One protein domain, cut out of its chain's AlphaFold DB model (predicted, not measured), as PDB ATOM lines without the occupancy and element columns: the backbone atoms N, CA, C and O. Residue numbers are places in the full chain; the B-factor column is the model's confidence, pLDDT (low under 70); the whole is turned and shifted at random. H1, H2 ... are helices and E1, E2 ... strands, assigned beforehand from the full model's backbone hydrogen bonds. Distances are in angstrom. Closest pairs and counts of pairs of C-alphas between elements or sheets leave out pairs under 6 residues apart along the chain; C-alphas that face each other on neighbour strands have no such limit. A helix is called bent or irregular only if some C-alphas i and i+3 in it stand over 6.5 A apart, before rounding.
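What this domain is: This is residues 3 to 43 of the 44 residues of an uncharacterized protein of Paenibacillus pasadenensis (UniProt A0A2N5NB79). The model is an open, flat V without a packed core: a two-stranded hairpin of E1 and E2 makes one arm, H1 lies at the bottom, and H2 makes the other arm. The 41 printed residues hold two named strands and two named helices in the order E1, E2, H1, H2, with the sheet order E1 - E2, antiparallel, and the class is mixed, helices and strands. The whole is extended, with a radius of gyration of the C-alphas of 14.4 A and spans of 36 by 31 by 12 A.

Where its parts are: E1 is residues 3 to 6, 10.1 A from first to last C-alpha, and begins at C-alpha 3 at (17.462, -22.894, -30.772). E2 is residues 9 to 13, 13.0 A long. H1 is residues 20 to 28, 12.8 A long, with C-alpha 20 at (17.817, -25.092, -51.619). H2 is residues 30 to 41, 18.1 A long, and ends at C-alpha 41 at (-4.970, -39.276, -43.142). H2 is only just irregular: C-alphas 30 and 33 are 6.9 A apart.

How they stand to each other: E1 and E2 form a hairpin, antiparallel at 150 degrees between their directions. C-alphas 5 and 10 face each other at 4.7 A. N 11 and O 4, at 2.8 A, and N 4 and O 11, at 2.9 A, are within hydrogen-bond range. H1 and H2 meet only through their link. E1 is apart from H1 and H2, and E2 is apart from H2. Every O i to N i+4 pair is within hydrogen-bond range in H1, and 7 of 8 in H2.

The domain as a whole: The two C-alphas farthest apart are those of Gly 7 and Tyr 28, at 37.1 A. The printed part has no cut. The links E1 to E2 and H1 to H2 are tight, and E2 to H1, with 6 residues between them, is short. Residues 27 to 43, of which 30 to 41 belong to H2, stand free. The mean pLDDT of the printed part is 76.9, with residues 30 to 33, 35 and 40 to 43 under 70.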
ATOM      1  N   GLU A   3      17.202 -22.121 -31.972       80.62
ATOM      2  CA  GLU A   3      17.462 -22.894 -30.772       80.62
ATOM      3  C   GLU A   3      16.567 -22.357 -29.664       80.62
ATOM      4  O   GLU A   3      16.579 -21.165 -29.356       80.62
ATOM      5  N   THR A   4      15.742 -23.220 -29.081       83.19
ATOM      6  CA  THR A   4      14.878 -22.851 -27.957       83.19
ATOM      7  C   THR A   4      15.160 -23.776 -26.791       83.19
ATOM      8  O   THR A   4      15.169 -24.995 -26.941       83.19
ATOM      9  N   ARG A   5      15.381 -23.206 -25.607       86.69
ATOM     10  CA  ARG A   5      15.548 -23.972 -24.368       86.69
ATOM     11  C   ARG A   5      14.279 -23.926 -23.535       86.69
ATOM     12  O   ARG A   5      13.764 -22.847 -23.254       86.69
ATOM     13  N   LYS A   6      13.810 -25.095 -23.096       87.56
ATOM     14  CA  LYS A   6      12.714 -25.221 -22.126       87.56
ATOM     15  C   LYS A   6      13.111 -26.224 -21.042       87.56
ATOM     16  O   LYS A   6      13.125 -27.432 -21.274       87.56
ATOM     17  N   GLY A   7      13.453 -25.716 -19.857       87.00
ATOM     18  CA  GLY A   7      14.036 -26.530 -18.786       87.00
ATOM     19  C   GLY A   7      15.401 -27.090 -19.198       87.00
ATOM     20  O   GLY A   7      16.259 -26.339 -19.654       87.00
ATOM     21  N   GLN A   8      15.591 -28.408 -19.071       88.81
ATOM     22  CA  GLN A   8      16.804 -29.106 -19.528       88.81
ATOM     23  C   GLN A   8      16.823 -29.422 -21.033       88.81
ATOM     24  O   GLN A   8      17.855 -29.843 -21.551       88.81
ATOM     25  N   TRP A   9      15.718 -29.221 -21.753       86.75
ATOM     26  CA  TRP A   9      15.627 -29.600 -23.161       86.75
ATOM     27  C   TRP A   9      16.059 -28.464 -24.083       86.75
ATOM     28  O   TRP A   9      15.633 -27.316 -23.917       86.75
ATOM     29  N   ILE A  10      16.876 -28.810 -25.078       87.44
ATOM     30  CA  ILE A  10      17.289 -27.924 -26.167       87.44
ATOM     31  C   ILE A  10      16.589 -28.399 -27.437       87.44
ATOM     32  O   ILE A  10      16.801 -29.525 -27.882       87.44
ATOM     33  N   TYR A  11      15.750 -27.539 -28.002       84.56
ATOM     34  CA  TYR A  11      15.023 -27.784 -29.240       84.56
ATOM     35  C   TYR A  11      15.720 -27.065 -30.383       84.56
ATOM     36  O   TYR A  11      15.980 -25.864 -30.291       84.56
ATOM     37  N   TYR A  12      15.963 -27.792 -31.469       85.50
ATOM     38  CA  TYR A  12      16.494 -27.244 -32.708       85.50
ATOM     39  C   TYR A  12      15.397 -27.258 -33.759       85.50
ATOM     40  O   TYR A  12      14.779 -28.290 -34.015       85.50
ATOM     41  N   SER A  13      15.171 -26.110 -34.384       82.06
ATOM     42  CA  SER A  13      14.312 -26.003 -35.557       82.06
ATOM     43  C   SER A  13      15.127 -25.531 -36.752       82.06
ATOM     44  O   SER A  13      15.911 -24.574 -36.691       82.06
ATOM     45  N   LEU A  14      14.941 -26.234 -37.859       83.31
ATOM     46  CA  LEU A  14      15.593 -25.952 -39.120       83.31
ATOM     47  C   LEU A  14      14.555 -25.401 -40.087       83.31
ATOM     48  O   LEU A  14      13.601 -26.096 -40.417       83.31
ATOM     49  N   ASN A  15      14.761 -24.168 -40.551       81.25
ATOM     50  CA  ASN A  15      14.001 -23.675 -41.687       81.25
ATOM     51  C   ASN A  15      14.599 -24.267 -42.971       81.25
ATOM     52  O   ASN A  15      15.800 -24.114 -43.218       81.25
ATOM     53  N   VAL A  16      13.772 -24.969 -43.739       79.06
ATOM     54  CA  VAL A  16      14.139 -25.635 -44.995       79.06
ATOM     55  C   VAL A  16      13.977 -24.728 -46.216       79.06
ATOM     56  O   VAL A  16      14.649 -24.963 -47.215       79.06
ATOM     57  N   GLU A  17      13.171 -23.664 -46.124       78.56
ATOM     58  CA  GLU A  17      12.885 -22.747 -47.242       78.56
ATOM     59  C   GLU A  17      14.123 -21.957 -47.700       78.56
ATOM     60  O   GLU A  17      14.311 -21.709 -48.884       78.56
ATOM     61  N   ASP A  18      15.024 -21.630 -46.771       80.00
ATOM     62  CA  ASP A  18      16.273 -20.899 -47.040       80.00
ATOM     63  C   ASP A  18      17.411 -21.819 -47.547       80.00
ATOM     64  O   ASP A  18      18.534 -21.389 -47.804       80.00
ATOM     65  N   LYS A  19      17.156 -23.131 -47.665       83.06
ATOM     66  CA  LYS A  19      18.191 -24.152 -47.899       83.06
ATOM     67  C   LYS A  19      17.880 -24.977 -49.148       83.06
ATOM     68  O   LYS A  19      17.417 -26.116 -49.031       83.06
ATOM     69  N   PRO A  20      18.205 -24.464 -50.352       81.12
ATOM     70  CA  PRO A  20      17.817 -25.092 -51.619       81.12
ATOM     71  C   PRO A  20      18.382 -26.510 -51.792       81.12
ATOM     72  O   PRO A  20      17.753 -27.363 -52.410       81.12
ATOM     73  N   TYR A  21      19.536 -26.799 -51.188       84.44
ATOM     74  CA  TYR A  21      20.144 -28.130 -51.190       84.44
ATOM     75  C   TYR A  21      19.340 -29.156 -50.379       84.44
ATOM     76  O   TYR A  21      19.235 -30.308 -50.793       84.44
ATOM     77  N   ILE A  22      18.729 -28.755 -49.257       81.88
ATOM     78  CA  ILE A  22      17.850 -29.647 -48.490       81.88
ATOM     79  C   ILE A  22      16.567 -29.897 -49.268       81.88
ATOM     80  O   ILE A  22      16.145 -31.043 -49.377       81.88
ATOM     81  N   GLN A  23      15.999 -28.859 -49.883       80.25
ATOM     82  CA  GLN A  23      14.812 -29.007 -50.720       80.25
ATOM     83  C   GLN A  23      15.055 -29.957 -51.906       80.25
ATOM     84  O   GLN A  23      14.204 -30.791 -52.212       80.25
ATOM     85  N   ALA A  24      16.231 -29.885 -52.536       83.31
ATOM     86  CA  ALA A  24      16.616 -30.806 -53.602       83.31
ATOM     87  C   ALA A  24      16.673 -32.257 -53.099       83.31
ATOM     88  O   ALA A  24      16.053 -33.130 -53.697       83.31
ATOM     89  N   ILE A  25      17.341 -32.508 -51.966       83.50
ATOM     90  CA  ILE A  25      17.422 -33.845 -51.350       83.50
ATOM     91  C   ILE A  25      16.027 -34.372 -50.991       83.50
ATOM     92  O   ILE A  25      15.736 -35.539 -51.232       83.50
ATOM     93  N   MET A  26      15.143 -33.513 -50.480       77.31
ATOM     94  CA  MET A  26      13.754 -33.876 -50.191       77.31
ATOM     95  C   MET A  26      12.982 -34.306 -51.445       77.31
ATOM     96  O   MET A  26      12.163 -35.215 -51.355       77.31
ATOM     97  N   GLY A  27      13.267 -33.717 -52.611       77.06
ATOM     98  CA  GLY A  27      12.695 -34.144 -53.893       77.06
ATOM     99  C   GLY A  27      13.192 -35.514 -54.375       77.06
ATOM    100  O   GLY A  27      12.463 -36.218 -55.068       77.06
ATOM    101  N   TYR A  28      14.397 -35.920 -53.967       79.50
ATOM    102  CA  TYR A  28      14.955 -37.247 -54.256       79.50
ATOM    103  C   TYR A  28      14.543 -38.324 -53.253       79.50
ATOM    104  O   TYR A  28      14.873 -39.485 -53.468       79.50
ATOM    105  N   LEU A  29      13.858 -37.965 -52.162       77.19
ATOM    106  CA  LEU A  29      13.354 -38.897 -51.155       77.19
ATOM    107  C   LEU A  29      11.898 -39.251 -51.495       77.19
ATOM    108  O   LEU A  29      10.986 -38.568 -51.025       77.19
ATOM    109  N   PRO A  30      11.633 -40.313 -52.281       63.19
ATOM    110  CA  PRO A  30      10.300 -40.558 -52.830       63.19
ATOM    111  C   PRO A  30       9.320 -41.005 -51.737       63.19
ATOM    112  O   PRO A  30       8.123 -40.808 -51.842       63.19
ATOM    113  N   SER A  31       9.830 -41.563 -50.640       67.06
ATOM    114  CA  SER A  31       9.037 -42.323 -49.675       67.06
ATOM    115  C   SER A  31       8.638 -41.558 -48.415       67.06
ATOM    116  O   SER A  31       7.774 -42.026 -47.677       67.06
ATOM    117  N   LEU A  32       9.255 -40.409 -48.117       66.62
ATOM    118  CA  LEU A  32       8.978 -39.721 -46.852       66.62
ATOM    119  C   LEU A  32       7.703 -38.877 -46.930       66.62
ATOM    120  O   LEU A  32       6.931 -38.851 -45.976       66.62
ATOM    121  N   LYS A  33       7.447 -38.234 -48.075       67.19
ATOM    122  CA  LYS A  33       6.240 -37.425 -48.279       67.19
ATOM    123  C   LYS A  33       4.974 -38.287 -48.254       67.19
ATOM    124  O   LYS A  33       4.038 -37.932 -47.553       67.19
ATOM    125  N   GLU A  34       4.980 -39.429 -48.943       71.75
ATOM    126  CA  GLU A  34       3.853 -40.374 -48.946       71.75
ATOM    127  C   GLU A  34       3.589 -40.961 -47.554       71.75
ATOM    128  O   GLU A  34       2.443 -41.047 -47.131       71.75
ATOM    129  N   LYS A  35       4.640 -41.288 -46.788       67.31
ATOM    130  CA  LYS A  35       4.488 -41.754 -45.400       67.31
ATOM    131  C   LYS A  35       3.918 -40.681 -44.472       67.31
ATOM    132  O   LYS A  35       3.098 -40.996 -43.620       67.31
ATOM    133  N   ILE A  36       4.344 -39.425 -44.617       70.06
ATOM    134  CA  ILE A  36       3.791 -38.309 -43.830       70.06
ATOM    135  C   ILE A  36       2.324 -38.061 -44.201       70.06
ATOM    136  O   ILE A  36       1.514 -37.789 -43.318       70.06
ATOM    137  N   ASP A  37       1.979 -38.167 -45.485       70.06
ATOM    138  CA  ASP A  37       0.605 -38.027 -45.968       70.06
ATOM    139  C   ASP A  37      -0.305 -39.135 -45.414       70.06
ATOM    140  O   ASP A  37      -1.379 -38.845 -44.892       70.06
ATOM    141  N   GLN A  38       0.167 -40.385 -45.395       70.94
ATOM    142  CA  GLN A  38      -0.540 -41.503 -44.759       70.94
ATOM    143  C   GLN A  38      -0.796 -41.257 -43.266       70.94
ATOM    144  O   GLN A  38      -1.911 -41.455 -42.803       70.94
ATOM    145  N   ILE A  39       0.194 -40.750 -42.521       73.44
ATOM    146  CA  ILE A  39       0.035 -40.438 -41.088       73.44
ATOM    147  C   ILE A  39      -0.961 -39.287 -40.862       73.44
ATOM    148  O   ILE A  39      -1.652 -39.264 -39.848       73.44
ATOM    149  N   LYS A  40      -1.052 -38.325 -41.790       65.81
ATOM    150  CA  LYS A  40      -2.042 -37.238 -41.716       65.81
ATOM    151  C   LYS A  40      -3.472 -37.716 -41.959       65.81
ATOM    152  O   LYS A  40      -4.381 -37.142 -41.373       65.81
ATOM    153  N   ASN A  41      -3.657 -38.715 -42.819       60.34
ATOM    154  CA  ASN A  41      -4.970 -39.276 -43.142       60.34
ATOM    155  C   ASN A  41      -5.472 -40.292 -42.097       60.34
ATOM    156  O   ASN A  41      -6.659 -40.582 -42.080       60.34
ATOM    157  N   ASP A  42      -4.603 -40.812 -41.224       57.12
ATOM    158  CA  ASP A  42      -4.964 -41.786 -40.172       57.12
ATOM    159  C   ASP A  42      -5.492 -41.123 -38.879       57.12
ATOM    160  O   ASP A  42      -5.732 -41.787 -37.876       57.12
ATOM    161  N   CYS A  43      -5.647 -39.794 -38.880       52.06
ATOM    162  CA  CYS A  43      -6.218 -39.023 -37.777       52.06
ATOM    163  C   CYS A  43      -7.513 -38.334 -38.250       52.06
ATOM    164  O   CYS A  43      -7.558 -37.107 -38.360       52.06
TER     165      CYS A  43